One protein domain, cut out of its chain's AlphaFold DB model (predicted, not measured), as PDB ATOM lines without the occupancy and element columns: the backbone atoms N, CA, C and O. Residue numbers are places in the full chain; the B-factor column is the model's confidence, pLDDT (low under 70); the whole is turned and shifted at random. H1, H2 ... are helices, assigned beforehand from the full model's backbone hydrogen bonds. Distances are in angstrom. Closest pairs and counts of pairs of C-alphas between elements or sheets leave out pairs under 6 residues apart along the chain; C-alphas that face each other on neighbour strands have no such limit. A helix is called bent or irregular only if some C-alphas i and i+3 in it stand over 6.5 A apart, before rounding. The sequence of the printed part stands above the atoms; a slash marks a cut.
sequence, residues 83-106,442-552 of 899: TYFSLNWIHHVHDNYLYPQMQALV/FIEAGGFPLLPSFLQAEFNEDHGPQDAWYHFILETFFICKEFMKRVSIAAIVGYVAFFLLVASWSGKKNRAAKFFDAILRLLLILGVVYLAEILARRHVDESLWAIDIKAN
ATOM      1  N   THR A  83     111.238  96.538 -13.280       95.88
ATOM      2  CA  THR A  83     111.391  97.178 -14.593       95.88
ATOM      3  C   THR A  83     110.589  96.442 -15.666       95.88
ATOM      4  O   THR A  83     109.809  97.070 -16.378       95.88
ATOM      5  N   TYR A  84     110.701  95.112 -15.764       97.25
ATOM      6  CA  TYR A  84     109.920  94.332 -16.735       97.25
ATOM      7  C   TYR A  84     108.404  94.465 -16.517       97.25
ATOM      8  O   TYR A  84     107.647  94.670 -17.467       97.25
ATOM      9  N   PHE A  85     107.950  94.387 -15.268       96.31
ATOM     10  CA  PHE A  85     106.538  94.533 -14.924       96.31
ATOM     11  C   PHE A  85     106.025  95.967 -15.119       96.31
ATOM     12  O   PHE A  85     104.883  96.144 -15.535       96.31
ATOM     13  N   SER A  86     106.872  96.983 -14.930       94.56
ATOM     14  CA  SER A  86     106.547  98.372 -15.281       94.56
ATOM     15  C   SER A  86     106.361  98.527 -16.789       94.56
ATOM     16  O   SER A  86     105.386  99.132 -17.214       94.56
ATOM     17  N   LEU A  87     107.215  97.902 -17.611       96.19
ATOM     18  CA  LEU A  87     107.029  97.867 -19.067       96.19
ATOM     19  C   LEU A  87     105.748  97.109 -19.457       96.19
ATOM     20  O   LEU A  87     105.036  97.526 -20.361       96.19
ATOM     21  N   ASN A  88     105.379  96.025 -18.769       96.88
ATOM     22  CA  ASN A  88     104.081  95.378 -19.003       96.88
ATOM     23  C   ASN A  88     102.893  96.274 -18.631       96.88
ATOM     24  O   ASN A  88     101.893  96.279 -19.350       96.88
ATOM     25  N   TRP A  89     102.993  97.019 -17.532       95.25
ATOM     26  CA  TRP A  89     101.973  97.983 -17.133       95.25
ATOM     27  C   TRP A  89     101.865  99.131 -18.142       95.25
ATOM     28  O   TRP A  89     100.757  99.409 -18.585       95.25
ATOM     29  N   ILE A  90     102.980  99.714 -18.601       94.19
ATOM     30  CA  ILE A  90     102.986 100.744 -19.656       94.19
ATOM     31  C   ILE A  90     102.337 100.208 -20.936       94.19
ATOM     32  O   ILE A  90     101.516 100.894 -21.521       94.19
ATOM     33  N   HIS A  91     102.625  98.964 -21.332       95.56
ATOM     34  CA  HIS A  91     102.007  98.338 -22.509       95.56
ATOM     35  C   HIS A  91     100.487  98.212 -22.329       95.56
ATOM     36  O   HIS A  91      99.722  98.527 -23.231       95.56
ATOM     37  N   HIS A  92     100.028  97.787 -21.145       95.44
ATOM     38  CA  HIS A  92      98.597  97.748 -20.826       95.44
ATOM     39  C   HIS A  92      97.968  99.140 -20.907       95.44
ATOM     40  O   HIS A  92      96.886  99.281 -21.474       95.44
ATOM     41  N   VAL A  93      98.640 100.157 -20.360       92.81
ATOM     42  CA  VAL A  93      98.173 101.547 -20.402       92.81
ATOM     43  C   VAL A  93      98.115 102.065 -21.838       92.81
ATOM     44  O   VAL A  93      97.134 102.697 -22.219       92.81
ATOM     45  N   HIS A  94      99.128 101.745 -22.638       94.06
ATOM     46  CA  HIS A  94      99.203 102.082 -24.047       94.06
ATOM     47  C   HIS A  94      98.007 101.515 -24.818       94.06
ATOM     48  O   HIS A  94      97.168 102.278 -25.283       94.06
ATOM     49  N   ASP A  95      97.856 100.193 -24.862       94.62
ATOM     50  CA  ASP A  95      96.859  99.545 -25.723       94.62
ATOM     51  C   ASP A  95      95.417  99.859 -25.316       94.62
ATOM     52  O   ASP A  95      94.529  99.968 -26.160       94.62
ATOM     53  N   ASN A  96      95.159  99.969 -24.010       93.94
ATOM     54  CA  ASN A  96      93.797 100.146 -23.511       93.94
ATOM     55  C   ASN A  96      93.374 101.612 -23.426       93.94
ATOM     56  O   ASN A  96      92.167 101.865 -23.343       93.94
ATOM     57  N   TYR A  97      94.327 102.550 -23.381       90.81
ATOM     58  CA  TYR A  97      94.037 103.952 -23.084       90.81
ATOM     59  C   TYR A  97      94.785 104.937 -23.973       90.81
ATOM     60  O   TYR A  97      94.115 105.725 -24.631       90.81
ATOM     61  N   LEU A  98      96.123 104.904 -24.029       89.62
ATOM     62  CA  LEU A  98      96.852 105.894 -24.831       89.62
ATOM     63  C   LEU A  98      96.548 105.725 -26.314       89.62
ATOM     64  O   LEU A  98      96.199 106.706 -26.940       89.62
ATOM     65  N   TYR A  99      96.567 104.511 -26.864       91.69
ATOM     66  CA  TYR A  99      96.275 104.298 -28.281       91.69
ATOM     67  C   TYR A  99      94.843 104.720 -28.671       91.69
ATOM     68  O   TYR A  99      94.704 105.520 -29.593       91.69
ATOM     69  N   PRO A 100      93.771 104.320 -27.952       90.69
ATOM     70  CA  PRO A 100      92.434 104.864 -28.211       90.69
ATOM     71  C   PRO A 100      92.337 106.387 -28.045       90.69
ATOM     72  O   PRO A 100      91.626 107.043 -28.801       90.69
ATOM     73  N   GLN A 101      93.039 106.961 -27.060       87.38
ATOM     74  CA  GLN A 101      93.133 108.413 -26.904       87.38
ATOM     75  C   GLN A 101      93.809 109.044 -28.119       87.38
ATOM     76  O   GLN A 101      93.310 110.037 -28.628       87.38
ATOM     77  N   MET A 102      94.910 108.464 -28.582       87.69
ATOM     78  CA  MET A 102      95.674 108.922 -29.731       87.69
ATOM     79  C   MET A 102      94.812 108.898 -30.995       87.69
ATOM     80  O   MET A 102      94.680 109.918 -31.654       87.69
ATOM     81  N   GLN A 103      94.080 107.814 -31.251       87.81
ATOM     82  CA  GLN A 103      93.103 107.764 -32.348       87.81
ATOM     83  C   GLN A 103      92.049 108.880 -32.264       87.81
ATOM     84  O   GLN A 103      91.611 109.399 -33.284       87.81
ATOM     85  N   ALA A 104      91.646 109.273 -31.054       84.94
ATOM     86  CA  ALA A 104      90.711 110.377 -30.849       84.94
ATOM     87  C   ALA A 104      91.362 111.770 -30.952       84.94
ATOM     88  O   ALA A 104      90.637 112.766 -30.973       84.94
ATOM     89  N   LEU A 105      92.692 111.866 -31.009       87.38
ATOM     90  CA  LEU A 105      93.459 113.108 -31.154       87.38
ATOM     91  C   LEU A 105      93.897 113.387 -32.596       87.38
ATOM     92  O   LEU A 105      94.114 114.550 -32.917       87.38
ATOM     93  N   VAL A 106      93.959 112.365 -33.456       88.44
ATOM     94  CA  VAL A 106      94.319 112.534 -34.875       88.44
ATOM     95  C   VAL A 106      93.452 113.614 -35.519       88.44
ATOM     96  O   VAL A 106      92.217 113.581 -35.428       88.44
ATOM     97  N   PHE A 442     117.177 113.501 -34.390       92.12
ATOM     98  CA  PHE A 442     117.212 112.915 -33.049       92.12
ATOM     99  C   PHE A 442     117.982 111.590 -33.015       92.12
ATOM    100  O   PHE A 442     118.809 111.379 -32.125       92.12
ATOM    101  N   ILE A 443     117.753 110.705 -33.987       93.81
ATOM    102  CA  ILE A 443     118.453 109.419 -34.101       93.81
ATOM    103  C   ILE A 443     119.934 109.641 -34.429       93.81
ATOM    104  O   ILE A 443     120.794 109.018 -33.800       93.81
ATOM    105  N   GLU A 444     120.250 110.570 -35.334       92.81
ATOM    106  CA  GLU A 444     121.630 110.966 -35.651       92.81
ATOM    107  C   GLU A 444     122.374 111.513 -34.424       92.81
ATOM    108  O   GLU A 444     123.560 111.230 -34.235       92.81
ATOM    109  N   ALA A 445     121.672 112.219 -33.532       92.69
ATOM    110  CA  ALA A 445     122.203 112.691 -32.254       92.69
ATOM    111  C   ALA A 445     122.386 111.578 -31.193       92.69
ATOM    112  O   ALA A 445     122.827 111.858 -30.075       92.69
ATOM    113  N   GLY A 446     122.091 110.316 -31.526       93.75
ATOM    114  CA  GLY A 446     122.219 109.150 -30.643       93.75
ATOM    115  C   GLY A 446     120.910 108.699 -29.985       93.75
ATOM    116  O   GLY A 446     120.930 107.797 -29.139       93.75
ATOM    117  N   GLY A 447     119.783 109.305 -30.365       94.12
ATOM    118  CA  GLY A 447     118.456 108.998 -29.852       94.12
ATOM    119  C   GLY A 447     118.334 109.225 -28.344       94.12
ATOM    120  O   GLY A 447     118.825 110.212 -27.795       94.12
ATOM    121  N   PHE A 448     117.674 108.308 -27.636       93.88
ATOM    122  CA  PHE A 448     117.521 108.399 -26.185       93.88
ATOM    123  C   PHE A 448     118.870 108.169 -25.474       93.88
ATOM    124  O   PHE A 448     119.340 107.033 -25.418       93.88
ATOM    125  N   PRO A 449     119.468 109.177 -24.811       91.69
ATOM    126  CA  PRO A 449     120.838 109.078 -24.291       91.69
ATOM    127  C   PRO A 449     121.001 108.050 -23.158       91.69
ATOM    128  O   PRO A 449     122.104 107.583 -22.884       91.69
ATOM    129  N   LEU A 450     119.904 107.696 -22.480       93.44
ATOM    130  CA  LEU A 450     119.885 106.687 -21.416       93.44
ATOM    131  C   LEU A 450     119.667 105.258 -21.938       93.44
ATOM    132  O   LEU A 450     119.784 104.309 -21.160       93.44
ATOM    133  N   LEU A 451     119.345 105.089 -23.223       95.56
ATOM    134  CA  LEU A 451     119.106 103.793 -23.847       95.56
ATOM    135  C   LEU A 451     120.235 103.474 -24.838       95.56
ATOM    136  O   LEU A 451     120.466 104.234 -25.775       95.56
ATOM    137  N   PRO A 452     120.933 102.335 -24.688       95.75
ATOM    138  CA  PRO A 452     121.855 101.853 -25.711       95.75
ATOM    139  C   PRO A 452     121.184 101.780 -27.087       95.75
ATOM    140  O   PRO A 452     120.030 101.370 -27.169       95.75
ATOM    141  N   SER A 453     121.916 102.091 -28.158       95.38
ATOM    142  CA  SER A 453     121.371 102.115 -29.526       95.38
ATOM    143  C   SER A 453     120.691 100.805 -29.943       95.38
ATOM    144  O   SER A 453     119.660 100.840 -30.593       95.38
ATOM    145  N   PHE A 454     121.186  99.645 -29.492       96.56
ATOM    146  CA  PHE A 454     120.562  98.341 -29.777       96.56
ATOM    147  C   PHE A 454     119.204  98.111 -29.082       96.56
ATOM    148  O   PHE A 454     118.558  97.091 -29.324       96.56
ATOM    149  N   LEU A 455     118.813  98.991 -28.154       97.38
ATOM    150  CA  LEU A 455     117.497  99.001 -27.509       97.38
ATOM    151  C   LEU A 455     116.557 100.056 -28.096       97.38
ATOM    152  O   LEU A 455     115.439 100.190 -27.603       97.38
ATOM    153  N   GLN A 456     117.007 100.793 -29.106       97.38
ATOM    154  CA  GLN A 456     116.221 101.779 -29.832       97.38
ATOM    155  C   GLN A 456     115.819 101.195 -31.190       97.38
ATOM    156  O   GLN A 456     116.511 100.325 -31.720       97.38
ATOM    157  N   ALA A 457     114.673 101.622 -31.710       96.81
ATOM    158  CA  ALA A 457     114.229 101.248 -33.045       96.81
ATOM    159  C   ALA A 457     115.111 101.901 -34.120       96.81
ATOM    160  O   ALA A 457     115.820 102.874 -33.856       96.81
ATOM    161  N   GLU A 458     115.066 101.364 -35.334       94.12
ATOM    162  CA  GLU A 458     115.656 102.014 -36.502       94.12
ATOM    163  C   GLU A 458     114.604 102.912 -37.164       94.12
ATOM    164  O   GLU A 458     113.401 102.671 -37.046       94.12
ATOM    165  N   PHE A 459     115.046 103.975 -37.834       91.19
ATOM    166  CA  PHE A 459     114.144 104.780 -38.651       91.19
ATOM    167  C   PHE A 459     113.691 103.952 -39.855       91.19
ATOM    168  O   PHE A 459     114.526 103.410 -40.579       91.19
ATOM    169  N   ASN A 460     112.380 103.852 -40.063       88.12
ATOM    170  CA  ASN A 460     111.801 103.132 -41.187       88.12
ATOM    171  C   ASN A 460     111.016 104.105 -42.075       88.12
ATOM    172  O   ASN A 460     109.934 104.551 -41.698       88.12
ATOM    173  N   GLU A 461     111.574 104.395 -43.252       86.69
ATOM    174  CA  GLU A 461     110.987 105.271 -44.277       86.69
ATOM    175  C   GLU A 461     109.652 104.746 -44.835       86.69
ATOM    176  O   GLU A 461     108.893 105.517 -45.416       86.69
ATOM    177  N   ASP A 462     109.335 103.458 -44.644       87.19
ATOM    178  CA  ASP A 462     108.064 102.878 -45.096       87.19
ATOM    179  C   ASP A 462     106.865 103.348 -44.253       87.19
ATOM    180  O   ASP A 462     105.713 103.202 -44.676       87.19
ATOM    181  N   HIS A 463     107.098 103.879 -43.047       82.81
ATOM    182  CA  HIS A 463     106.032 104.500 -42.270       82.81
ATOM    183  C   HIS A 463     105.701 105.864 -42.873       82.81
ATOM    184  O   HIS A 463     106.590 106.669 -43.142       82.81
ATOM    185  N   GLY A 464     104.406 106.126 -43.075       81.69
ATOM    186  CA  GLY A 464     103.954 107.446 -43.499       81.69
ATOM    187  C   GLY A 464     104.493 108.529 -42.552       81.69
ATOM    188  O   GLY A 464     104.654 108.260 -41.357       81.69
ATOM    189  N   PRO A 465     104.765 109.743 -43.062       78.06
ATOM    190  CA  PRO A 465     105.375 110.816 -42.276       78.06
ATOM    191  C   PRO A 465     104.609 111.091 -40.969       78.06
ATOM    192  O   PRO A 465     105.240 111.259 -39.931       78.06
ATOM    193  N   GLN A 466     103.279 110.973 -41.012       75.88
ATOM    194  CA  GLN A 466     102.355 111.265 -39.911       75.88
ATOM    195  C   GLN A 466     102.491 110.375 -38.666       75.88
ATOM    196  O   GLN A 466     102.035 110.752 -37.592       75.88
ATOM    197  N   ASP A 467     103.138 109.207 -38.767       85.62
ATOM    198  CA  ASP A 467     103.238 108.254 -37.650       85.62
ATOM    199  C   ASP A 467     104.685 107.853 -37.309       85.62
ATOM    200  O   ASP A 467     104.915 106.963 -36.479       85.62
ATOM    201  N   ALA A 468     105.690 108.487 -37.923       91.12
ATOM    202  CA  ALA A 468     107.086 108.059 -37.809       91.12
ATOM    203  C   ALA A 468     107.583 108.044 -36.348       91.12
ATOM    204  O   ALA A 468     108.137 107.047 -35.873       91.12
ATOM    205  N   TRP A 469     107.318 109.118 -35.595       92.81
ATOM    206  CA  TRP A 469     107.675 109.213 -34.174       92.81
ATOM    207  C   TRP A 469     106.926 108.210 -33.302       92.81
ATOM    208  O   TRP A 469     107.524 107.604 -32.405       92.81
ATOM    209  N   TYR A 470     105.626 108.024 -33.555       92.00
ATOM    210  CA  TYR A 470     104.806 107.060 -32.827       92.00
ATOM    211  C   TYR A 470     105.375 105.647 -32.967       92.00
ATOM    212  O   TYR A 470     105.631 104.975 -31.962       92.00
ATOM    213  N   HIS A 471     105.623 105.222 -34.208       93.12
ATOM    214  CA  HIS A 471     106.173 103.908 -34.510       93.12
ATOM    215  C   HIS A 471     107.560 103.720 -33.903       93.12
ATOM    216  O   HIS A 471     107.785 102.709 -33.236       93.12
ATOM    217  N   PHE A 472     108.449 104.708 -34.027       95.06
ATOM    218  CA  PHE A 472     109.783 104.651 -33.431       95.06
ATOM    219  C   PHE A 472     109.739 104.478 -31.903       95.06
ATOM    220  O   PHE A 472     110.428 103.612 -31.352       95.06
ATOM    221  N   ILE A 473     108.917 105.264 -31.196       94.00
ATOM    222  CA  ILE A 473     108.778 105.165 -29.734       94.00
ATOM    223  C   ILE A 473     108.185 103.812 -29.339       94.00
ATOM    224  O   ILE A 473     108.675 103.168 -28.405       94.00
ATOM    225  N   LEU A 474     107.146 103.365 -30.044       94.50
ATOM    226  CA  LEU A 474     106.453 102.118 -29.740       94.50
ATOM    227  C   LEU A 474     107.337 100.890 -30.002       94.50
ATOM    228  O   LEU A 474     107.395  99.975 -29.176       94.50
ATOM    229  N   GLU A 475     108.072 100.875 -31.110       96.25
ATOM    230  CA  GLU A 475     109.016  99.809 -31.436       96.25
ATOM    231  C   GLU A 475     110.197  99.795 -30.457       96.25
ATOM    232  O   GLU A 475     110.505  98.741 -29.894       96.25
ATOM    233  N   THR A 476     110.776 100.960 -30.139       96.56
ATOM    234  CA  THR A 476     111.806 101.112 -29.091       96.56
ATOM    235  C   THR A 476     111.321 100.528 -27.765       96.56
ATOM    236  O   THR A 476     112.014  99.749 -27.098       96.56
ATOM    237  N   PHE A 477     110.082 100.845 -27.388       96.31
ATOM    238  CA  PHE A 477     109.446 100.311 -26.194       96.31
ATOM    239  C   PHE A 477     109.287  98.782 -26.244       96.31
ATOM    240  O   PHE A 477     109.585  98.103 -25.252       96.31
ATOM    241  N   PHE A 478     108.869  98.206 -27.374       97.25
ATOM    242  CA  PHE A 478     108.753  96.751 -27.528       97.25
ATOM    243  C   PHE A 478     110.106  96.037 -27.489       97.25
ATOM    244  O   PHE A 478     110.210  94.996 -26.829       97.25
ATOM    245  N   ILE A 479     111.148  96.605 -28.101       97.56
ATOM    246  CA  ILE A 479     112.524  96.094 -28.022       97.56
ATOM    247  C   ILE A 479     112.982  96.078 -26.559       97.56
ATOM    248  O   ILE A 479     113.414  95.035 -26.057       97.56
ATOM    249  N   CYS A 480     112.809  97.190 -25.837       97.56
ATOM    250  CA  CYS A 480     113.125  97.289 -24.410       97.56
ATOM    251  C   CYS A 480     112.362  96.248 -23.577       97.56
ATOM    252  O   CYS A 480     112.945  95.565 -22.728       97.56
ATOM    253  N   LYS A 481     111.059  96.082 -23.828       97.38
ATOM    254  CA  LYS A 481     110.203  95.110 -23.136       97.38
ATOM    255  C   LYS A 481     110.661  93.670 -23.371       97.38
ATOM    256  O   LYS A 481     110.786  92.910 -22.405       97.38
ATOM    257  N   GLU A 482     110.919  93.277 -24.616       98.06
ATOM    258  CA  GLU A 482     111.378  91.919 -24.939       98.06
ATOM    259  C   GLU A 482     112.807  91.655 -24.449       98.06
ATOM    260  O   GLU A 482     113.093  90.562 -23.948       98.06
ATOM    261  N   PHE A 483     113.689  92.656 -24.480       98.06
ATOM    262  CA  PHE A 483     115.002  92.567 -23.846       98.06
ATOM    263  C   PHE A 483     114.873  92.328 -22.336       98.06
ATOM    264  O   PHE A 483     115.414  91.349 -21.812       98.06
ATOM    265  N   MET A 484     114.086  93.146 -21.632       97.75
ATOM    266  CA  MET A 484     113.894  93.022 -20.183       97.75
ATOM    267  C   MET A 484     113.213  91.717 -19.776       97.75
ATOM    268  O   MET A 484     113.525  91.167 -18.718       97.75
ATOM    269  N   LYS A 485     112.341  91.162 -20.619       97.81
ATOM    270  CA  LYS A 485     111.780  89.817 -20.441       97.81
ATOM    271  C   LYS A 485     112.871  88.747 -20.479       97.81
ATOM    272  O   LYS A 485     112.930  87.909 -19.579       97.81
ATOM    273  N   ARG A 486     113.763  88.782 -21.480       98.12
ATOM    274  CA  ARG A 486     114.898  87.844 -21.590       98.12
ATOM    275  C   ARG A 486     115.846  87.980 -20.398       98.12
ATOM    276  O   ARG A 486     116.214  86.963 -19.810       98.12
ATOM    277  N   VAL A 487     116.175  89.210 -19.993       97.69
ATOM    278  CA  VAL A 487     117.003  89.497 -18.805       97.69
ATOM    279  C   VAL A 487     116.337  88.981 -17.531       97.69
ATOM    280  O   VAL A 487     116.999  88.344 -16.719       97.69
ATOM    281  N   SER A 488     115.027  89.173 -17.372       97.38
ATOM    282  CA  SER A 488     114.271  88.671 -16.217       97.38
ATOM    283  C   SER A 488     114.278  87.145 -16.149       97.38
ATOM    284  O   SER A 488     114.552  86.579 -15.092       97.38
ATOM    285  N   ILE A 489     114.045  86.461 -17.276       97.88
ATOM    286  CA  ILE A 489     114.116  84.993 -17.354       97.88
ATOM    287  C   ILE A 489     115.530  84.512 -17.004       97.88
ATOM    288  O   ILE A 489     115.683  83.612 -16.177       97.88
ATOM    289  N   ALA A 490     116.562  85.133 -17.579       97.69
ATOM    290  CA  ALA A 490     117.953  84.799 -17.291       97.69
ATOM    291  C   ALA A 490     118.314  85.041 -15.816       97.69
ATOM    292  O   ALA A 490     118.971  84.200 -15.208       97.69
ATOM    293  N   ALA A 491     117.840  86.136 -15.214       96.75
ATOM    294  CA  ALA A 491     118.048  86.452 -13.803       96.75
ATOM    295  C   ALA A 491     117.363  85.433 -12.883       96.75
ATOM    296  O   ALA A 491     117.976  84.973 -11.922       96.75
ATOM    297  N   ILE A 492     116.131  85.017 -13.199       97.56
ATOM    298  CA  ILE A 492     115.414  83.965 -12.462       97.56
ATOM    299  C   ILE A 492     116.168  82.632 -12.558       97.56
ATOM    300  O   ILE A 492     116.441  82.003 -11.533       97.56
ATOM    301  N   VAL A 493     116.540  82.203 -13.769       97.56
ATOM    302  CA  VAL A 493     117.283  80.950 -13.991       97.56
ATOM    303  C   VAL A 493     118.642  80.993 -13.293       97.56
ATOM    304  O   VAL A 493     119.013  80.038 -12.611       97.56
ATOM    305  N   GLY A 494     119.359  82.113 -13.402       96.75
ATOM    306  CA  GLY A 494     120.637  82.350 -12.737       96.75
ATOM    307  C   GLY A 494     120.518  82.319 -11.214       96.75
ATOM    308  O   GLY A 494     121.329  81.667 -10.559       96.75
ATOM    309  N   TYR A 495     119.476  82.934 -10.647       96.31
ATOM    310  CA  TYR A 495     119.178  82.884  -9.212       96.31
ATOM    311  C   TYR A 495     118.962  81.436  -8.753       96.31
ATOM    312  O   TYR A 495     119.602  80.977  -7.805       96.31
ATOM    313  N   VAL A 496     118.125  80.674  -9.462       96.88
ATOM    314  CA  VAL A 496     117.866  79.258  -9.151       96.88
ATOM    315  C   VAL A 496     119.146  78.423  -9.259       96.88
ATOM    316  O   VAL A 496     119.459  77.673  -8.334       96.88
ATOM    317  N   ALA A 497     119.917  78.573 -10.338       96.56
ATOM    318  CA  ALA A 497     121.172  77.852 -10.551       96.56
ATOM    319  C   ALA A 497     122.219  78.175  -9.473       96.56
ATOM    320  O   ALA A 497     122.846  77.266  -8.925       96.56
ATOM    321  N   PHE A 498     122.366  79.450  -9.104       95.19
ATOM    322  CA  PHE A 498     123.261  79.886  -8.034       95.19
ATOM    323  C   PHE A 498     122.896  79.228  -6.699       95.19
ATOM    324  O   PHE A 498     123.756  78.635  -6.044       95.19
ATOM    325  N   PHE A 499     121.617  79.242  -6.312       94.81
ATOM    326  CA  PHE A 499     121.189  78.609  -5.061       94.81
ATOM    327  C   PHE A 499     121.223  77.077  -5.110       94.81
ATOM    328  O   PHE A 499     121.481  76.459  -4.075       94.81
ATOM    329  N   LEU A 500     121.060  76.451  -6.280       94.06
ATOM    330  CA  LEU A 500     121.321  75.017  -6.472       94.06
ATOM    331  C   LEU A 500     122.799  74.673  -6.239       94.06
ATOM    332  O   LEU A 500     123.098  73.691  -5.552       94.06
ATOM    333  N   LEU A 501     123.728  75.481  -6.760       94.06
ATOM    334  CA  LEU A 501     125.170  75.300  -6.555       94.06
ATOM    335  C   LEU A 501     125.555  75.505  -5.084       94.06
ATOM    336  O   LEU A 501     126.205  74.643  -4.488       94.06
ATOM    337  N   VAL A 502     125.073  76.583  -4.455       90.75
ATOM    338  CA  VAL A 502     125.289  76.855  -3.022       90.75
ATOM    339  C   VAL A 502     124.714  75.732  -2.153       90.75
ATOM    340  O   VAL A 502     125.368  75.275  -1.210       90.75
ATOM    341  N   ALA A 503     123.514  75.234  -2.468       90.75
ATOM    342  CA  ALA A 503     122.924  74.096  -1.770       90.75
ATOM    343  C   ALA A 503     123.771  72.828  -1.951       90.75
ATOM    344  O   ALA A 503     124.011  72.117  -0.973       90.75
ATOM    345  N   SER A 504     124.292  72.582  -3.154       90.69
ATOM    346  CA  SER A 504     125.158  71.437  -3.465       90.69
ATOM    347  C   SER A 504     126.480  71.469  -2.693       90.69
ATOM    348  O   SER A 504     126.947  70.422  -2.237       90.69
ATOM    349  N   TRP A 505     127.051  72.655  -2.469       90.56
ATOM    350  CA  TRP A 505     128.265  72.843  -1.662       90.56
ATOM    351  C   TRP A 505     128.008  72.847  -0.153       90.56
ATOM    352  O   TRP A 505     128.913  72.580   0.636       90.56
ATOM    353  N   SER A 506     126.771  73.082   0.280       85.38
ATOM    354  CA  SER A 506     126.408  73.011   1.694       85.38
ATOM    355  C   SER A 506     126.337  71.559   2.212       85.38
ATOM    356  O   SER A 506     126.026  70.617   1.475       85.38
ATOM    357  N   GLY A 507     126.663  71.346   3.494       84.69
ATOM    358  CA  GLY A 507     126.707  70.012   4.114       84.69
ATOM    359  C   GLY A 507     125.389  69.226   4.000       84.69
ATOM    360  O   GLY A 507     124.302  69.804   4.022       84.69
ATOM    361  N   LYS A 508     125.487  67.887   3.910       78.31
ATOM    362  CA  LYS A 508     124.389  66.967   3.525       78.31
ATOM    363  C   LYS A 508     123.057  67.176   4.261       78.31
ATOM    364  O   LYS A 508     122.014  66.973   3.654       78.31
ATOM    365  N   LYS A 509     123.068  67.570   5.540       83.06
ATOM    366  CA  LYS A 509     121.853  67.580   6.371       83.06
ATOM    367  C   LYS A 509     120.821  68.665   6.011       83.06
ATOM    368  O   LYS A 509     119.656  68.443   6.299       83.06
ATOM    369  N   ASN A 510     121.191  69.761   5.330       82.88
ATOM    370  CA  ASN A 510     120.278  70.905   5.103       82.88
ATOM    371  C   ASN A 510     120.173  71.379   3.636       82.88
ATOM    372  O   ASN A 510     119.745  72.507   3.394       82.88
ATOM    373  N   ARG A 511     120.572  70.564   2.646       88.56
ATOM    374  CA  ARG A 511     120.606  71.004   1.233       88.56
ATOM    375  C   ARG A 511     119.227  71.374   0.687       88.56
ATOM    376  O   ARG A 511     119.056  72.466   0.159       88.56
ATOM    377  N   ALA A 512     118.254  70.479   0.861       88.81
ATOM    378  CA  ALA A 512     116.898  70.675   0.359       88.81
ATOM    379  C   ALA A 512     116.230  71.892   1.014       88.81
ATOM    380  O   ALA A 512     115.729  72.752   0.304       88.81
ATOM    381  N   ALA A 513     116.304  72.010   2.345       89.31
ATOM    382  CA  ALA A 513     115.704  73.125   3.079       89.31
ATOM    383  C   ALA A 513     116.225  74.490   2.597       89.31
ATOM    384  O   ALA A 513     115.435  75.367   2.275       89.31
ATOM    385  N   LYS A 514     117.547  74.648   2.440       87.62
ATOM    386  CA  LYS A 514     118.136  75.910   1.956       87.62
ATOM    387  C   LYS A 514     117.722  76.260   0.529       87.62
ATOM    388  O   LYS A 514     117.545  77.436   0.223       87.62
ATOM    389  N   PHE A 515     117.599  75.254  -0.335       91.94
ATOM    390  CA  PHE A 515     117.122  75.455  -1.697       91.94
ATOM    391  C   PHE A 515     115.637  75.839  -1.714       91.94
ATOM    392  O   PHE A 515     115.280  76.838  -2.332       91.94
ATOM    393  N   PHE A 516     114.786  75.125  -0.970       93.75
ATOM    394  CA  PHE A 516     113.369  75.465  -0.824       93.75
ATOM    395  C   PHE A 516     113.170  76.871  -0.250       93.75
ATOM    396  O   PHE A 516     112.341  77.611  -0.769       93.75
ATOM    397  N   ASP A 517     113.969  77.289   0.735       92.12
ATOM    398  CA  ASP A 517     113.917  78.651   1.272       92.12
ATOM    399  C   ASP A 517     114.269  79.712   0.216       92.12
ATOM    400  O   ASP A 517     113.764  80.834   0.273       92.12
ATOM    401  N   ALA A 518     115.174  79.412  -0.721       92.81
ATOM    402  CA  ALA A 518     115.509  80.317  -1.823       92.81
ATOM    403  C   ALA A 518     114.380  80.376  -2.864       92.81
ATOM    404  O   ALA A 518     114.012  81.463  -3.300       92.81
ATOM    405  N   ILE A 519     113.781  79.230  -3.204       96.00
ATOM    406  CA  ILE A 519     112.624  79.164  -4.109       96.00
ATOM    407  C   ILE A 519     111.414  79.886  -3.514       96.00
ATOM    408  O   ILE A 519     110.786  80.680  -4.206       96.00
ATOM    409  N   LEU A 520     111.110  79.677  -2.232       96.31
ATOM    410  CA  LEU A 520     110.019  80.376  -1.556       96.31
ATOM    411  C   LEU A 520     110.231  81.893  -1.591       96.31
ATOM    412  O   LEU A 520     109.298  82.637  -1.874       96.31
ATOM    413  N   ARG A 521     111.461  82.360  -1.357       93.75
ATOM    414  CA  ARG A 521     111.803  83.786  -1.451       93.75
ATOM    415  C   ARG A 521     111.641  84.340  -2.860       93.75
ATOM    416  O   ARG A 521     111.046  85.400  -3.013       93.75
ATOM    417  N   LEU A 522     112.110  83.618  -3.874       95.75
ATOM    418  CA  LEU A 522     111.894  83.976  -5.276       95.75
ATOM    419  C   LEU A 522     110.395  84.091  -5.595       95.75
ATOM    420  O   LEU A 522     109.973  85.081  -6.186       95.75
ATOM    421  N   LEU A 523     109.586  83.120  -5.161       97.25
ATOM    422  CA  LEU A 523     108.131  83.143  -5.333       97.25
ATOM    423  C   LEU A 523     107.475  84.314  -4.595       97.25
ATOM    424  O   LEU A 523     106.538  84.901  -5.124       97.25
ATOM    425  N   LEU A 524     107.966  84.682  -3.408       96.12
ATOM    426  CA  LEU A 524     107.490  85.861  -2.680       96.12
ATOM    427  C   LEU A 524     107.829  87.156  -3.423       96.12
ATOM    428  O   LEU A 524     106.951  88.000  -3.565       96.12
ATOM    429  N   ILE A 525     109.055  87.306  -3.935       95.31
ATOM    430  CA  ILE A 525     109.451  88.475  -4.740       95.31
ATOM    431  C   ILE A 525     108.567  88.569  -5.990       95.31
ATOM    432  O   ILE A 525     107.956  89.608  -6.224       95.31
ATOM    433  N   LEU A 526     108.439  87.476  -6.749       96.31
ATOM    434  CA  LEU A 526     107.579  87.418  -7.935       96.31
ATOM    435  C   LEU A 526     106.117  87.720  -7.592       96.31
ATOM    436  O   LEU A 526     105.478  88.501  -8.289       96.31
ATOM    437  N   GLY A 527     105.601  87.140  -6.508       96.75
ATOM    438  CA  GLY A 527     104.233  87.351  -6.046       96.75
ATOM    439  C   GLY A 527     103.963  88.795  -5.633       96.75
ATOM    440  O   GLY A 527     102.920  89.333  -5.987       96.75
ATOM    441  N   VAL A 528     104.902  89.446  -4.937       96.25
ATOM    442  CA  VAL A 528     104.792  90.861  -4.545       96.25
ATOM    443  C   VAL A 528     104.812  91.769  -5.770       96.25
ATOM    444  O   VAL A 528     103.959  92.645  -5.876       96.25
ATOM    445  N   VAL A 529     105.742  91.554  -6.705       96.19
ATOM    446  CA  VAL A 529     105.833  92.375  -7.922       96.19
ATOM    447  C   VAL A 529     104.598  92.190  -8.805       96.19
ATOM    448  O   VAL A 529     104.017  93.172  -9.259       96.19
ATOM    449  N   TYR A 530     104.144  90.950  -8.994       96.12
ATOM    450  CA  TYR A 530     102.936  90.655  -9.762       96.12
ATOM    451  C   TYR A 530     101.675  91.240  -9.111       96.12
ATOM    452  O   TYR A 530     100.822  91.804  -9.792       96.12
ATOM    453  N   LEU A 531     101.561  91.163  -7.780       96.06
ATOM    454  CA  LEU A 531     100.463  91.800  -7.056       96.06
ATOM    455  C   LEU A 531     100.502  93.325  -7.220       96.06
ATOM    456  O   LEU A 531      99.458  93.925  -7.457       96.06
ATOM    457  N   ALA A 532     101.683  93.944  -7.131       94.06
ATOM    458  CA  ALA A 532     101.847  95.378  -7.357       94.06
ATOM    459  C   ALA A 532     101.418  95.781  -8.777       94.06
ATOM    460  O   ALA A 532     100.687  96.756  -8.930       94.06
ATOM    461  N   GLU A 533     101.780  94.997  -9.796       94.62
ATOM    462  CA  GLU A 533     101.321  95.209 -11.173       94.62
ATOM    463  C   GLU A 533      99.793  95.111 -11.288       94.62
ATOM    464  O   GLU A 533      99.169  96.004 -11.860       94.62
ATOM    465  N   ILE A 534      99.167  94.062 -10.740       96.31
ATOM    466  CA  ILE A 534      97.701  93.909 -10.770       96.31
ATOM    467  C   ILE A 534      97.020  95.103 -10.104       96.31
ATOM    468  O   ILE A 534      96.036  95.619 -10.632       96.31
ATOM    469  N   LEU A 535      97.522  95.535  -8.946       94.00
ATOM    470  CA  LEU A 535      96.974  96.681  -8.228       94.00
ATOM    471  C   LEU A 535      97.149  97.974  -9.033       94.00
ATOM    472  O   LEU A 535      96.200  98.747  -9.112       94.00
ATOM    473  N   ALA A 536      98.298  98.174  -9.683       90.75
ATOM    474  CA  ALA A 536      98.542  99.321 -10.554       90.75
ATOM    475  C   ALA A 536      97.627  99.319 -11.790       90.75
ATOM    476  O   ALA A 536      97.047 100.348 -12.127       90.75
ATOM    477  N   ARG A 537      97.436  98.164 -12.445       93.94
ATOM    478  CA  ARG A 537      96.491  98.017 -13.567       93.94
ATOM    479  C   ARG A 537      95.068  98.317 -13.122       93.94
ATOM    480  O   ARG A 537      94.398  99.133 -13.734       93.94
ATOM    481  N   ARG A 538      94.630  97.710 -12.016       94.69
ATOM    482  CA  ARG A 538      93.294  97.933 -11.459       94.69
ATOM    483  C   ARG A 538      93.068  99.400 -11.097       94.69
ATOM    484  O   ARG A 538      92.003  99.926 -11.388       94.69
ATOM    485  N   HIS A 539      94.059 100.047 -10.489       91.00
ATOM    486  CA  HIS A 539      93.985 101.460 -10.137       91.00
ATOM    487  C   HIS A 539      93.781 102.345 -11.373       91.00
ATOM    488  O   HIS A 539      92.899 103.201 -11.364       91.00
ATOM    489  N   VAL A 540      94.532 102.098 -12.453       88.69
ATOM    490  CA  VAL A 540      94.332 102.811 -13.724       88.69
ATOM    491  C   VAL A 540      92.966 102.486 -14.321       88.69
ATOM    492  O   VAL A 540      92.243 103.404 -14.684       88.69
ATOM    493  N   ASP A 541      92.580 101.212 -14.383       90.19
ATOM    494  CA  ASP A 541      91.315 100.768 -14.977       90.19
ATOM    495  C   ASP A 541      90.077 101.353 -14.275       90.19
ATOM    496  O   ASP A 541      89.051 101.583 -14.920       90.19
ATOM    497  N   GLU A 542      90.164 101.589 -12.964       89.56
ATOM    498  CA  GLU A 542      89.110 102.202 -12.147       89.56
ATOM    499  C   GLU A 542      89.161 103.744 -12.156       89.56
ATOM    500  O   GLU A 542      88.246 104.390 -11.640       89.56
ATOM    501  N   SER A 543      90.194 104.352 -12.752       83.44
ATOM    502  CA  SER A 543      90.317 105.810 -12.839       83.44
ATOM    503  C   SER A 543      89.258 106.424 -13.764       83.44
ATOM    504  O   SER A 543      88.855 105.844 -14.775       83.44
ATOM    505  N   LEU A 544      88.824 107.652 -13.452       80.50
ATOM    506  CA  LEU A 544      87.892 108.396 -14.310       80.50
ATOM    507  C   LEU A 544      88.468 108.633 -15.714       80.50
ATOM    508  O   LEU A 544      87.731 108.550 -16.692       80.50
ATOM    509  N   TRP A 545      89.782 108.858 -15.804       82.12
ATOM    510  CA  TRP A 545      90.519 109.000 -17.060       82.12
ATOM    511  C   TRP A 545      90.324 107.785 -17.979       82.12
ATOM    512  O   TRP A 545      89.826 107.929 -19.096       82.12
ATOM    513  N   ALA A 546      90.615 106.584 -17.472       84.88
ATOM    514  CA  ALA A 546      90.468 105.331 -18.207       84.88
ATOM    515  C   ALA A 546      89.018 105.059 -18.632       84.88
ATOM    516  O   ALA A 546      88.760 104.619 -19.756       84.88
ATOM    517  N   ILE A 547      88.061 105.321 -17.736       85.19
ATOM    518  CA  ILE A 547      86.629 105.136 -18.005       85.19
ATOM    519  C   ILE A 547      86.159 106.066 -19.128       85.19
ATOM    520  O   ILE A 547      85.406 105.631 -20.001       85.19
ATOM    521  N   ASP A 548      86.586 107.329 -19.120       81.62
ATOM    522  CA  ASP A 548      86.146 108.313 -20.108       81.62
ATOM    523  C   ASP A 548      86.795 108.081 -21.485       81.62
ATOM    524  O   ASP A 548      86.102 108.225 -22.492       81.62
ATOM    525  N   ILE A 549      88.055 107.626 -21.554       83.44
ATOM    526  CA  ILE A 549      88.679 107.188 -22.819       83.44
ATOM    527  C   ILE A 549      87.947 105.972 -23.391       83.44
ATOM    528  O   ILE A 549      87.515 105.995 -24.540       83.44
ATOM    529  N   LYS A 550      87.713 104.930 -22.581       85.75
ATOM    530  CA  LYS A 550      86.985 103.721 -23.020       85.75
ATOM    531  C   LYS A 550      85.562 104.012 -23.491       85.75
ATOM    532  O   LYS A 550      85.014 103.273 -24.307       85.75
ATOM    533  N   ALA A 551      84.945 105.059 -22.954       82.19
ATOM    534  CA  ALA A 551      83.624 105.514 -23.357       82.19
ATOM    535  C   ALA A 551      83.647 106.467 -24.570       82.19
ATOM    536  O   ALA A 551      82.579 106.951 -24.942       82.19
ATOM    537  N   ASN A 552      84.818 106.739 -25.159       78.25
ATOM    538  CA  ASN A 552      85.040 107.725 -26.222       78.25
ATOM    539  C   ASN A 552      84.492 109.120 -25.865       78.25
ATOM    540  O   ASN A 552      83.831 109.784 -26.661       78.25
TER     541      ASN A 552
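Overview. This is residues 83 to 106 and 442 to 552 of the 899 residues of the protein "Predicted protein" of Phaeodactylum tricornutum (strain CCAP 1055/1) (UniProt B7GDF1). A long helical hairpin, H2 and H3, opens like a narrow V from its closed end at residues 506 and 507, and H1 is wedged between the two arms toward the open end. The short helix H4 turns off across the far end of H3 and packs on H1, while residues 442 to 464, with no named element, fold back beside the first part of H2, on the side away from H3. The printed part has 135 residues with four named helices, in the order H1, H2, H3, H4, and no named strand; the class is all helix. It is only just loose, close to extended, with a radius of gyration of the C-alphas of 20.8 A, and its outline is flat, 67 by 40 by 21 A.

Along the chain. H1, residues 83 to 105, begins at C-alpha 83 at (111.391, 97.178, -14.593) and is 29.1 A long from first to last C-alpha. It has a kink of 39 degrees near residue 94 and is only just irregular, with C-alphas 96 and 99 6.8 A apart. H2, residues 465 to 505, is the longest helix, 60.1 A from C-alpha 465 at (105.375, 110.816, -42.276) to C-alpha 505. It is irregular, with C-alphas 466 and 469 8.1 A apart. H3, residues 508 to 541, is 50.8 A long and irregular, with C-alphas 509 and 512 8.4 A apart. H4, residues 544 to 550, is 9.9 A long and ends at C-alpha 550 at (86.985, 103.721, -23.020).

Arrangement. H1, H2 and H3 form an up-and-down bundle, each running against the one before it in the chain. H1 is the hub and touches the other three helices. With residues 83 to 88 alone it touches H2 at a shallow tilt of 17 degrees, opposite ways; the closest C-alphas, of Tyr 84 and Met 484, are 5.4 A apart. With residues 85 to 93 alone it touches H3 at a shallow tilt of 16 degrees, the same way; the closest C-alphas, of Phe 85 and Glu 533, are 6.5 A apart. With residues 96 to 101 alone it touches H4 at a steep tilt of 64 degrees; the closest C-alphas, of Gln 101 and Ile 549, are 6.2 A apart. H2 and H3 are a hairpin at a shallow tilt of 22 degrees and touch with residues 496 to 504 and 511 to 519 alone; the closest C-alphas, of Ala 503 and Arg 511, are 4.9 A apart. H3 and H4 are close but not clearly touching, about perpendicular at 80 degrees, and H2 and H4 are apart. Every O i to N i+4 pair is within hydrogen-bond range in H4; in H1 17 of 19 are, in H2 35 of 37 and in H3 28 of 30.

Size, cuts and confidence. The two C-alphas farthest apart, of Pro 465 and Lys 509, are 67.1 A apart. Residues 107 to 441 are cut out, and C-alphas 106 and 442 are 23.0 A apart across the cut, which lies in the link from H1 to H2. The links H2 to H3 and H3 to H4 are tight, with 2 residues each. The mean pLDDT of the printed part is 92.2, and no printed residue is under 70.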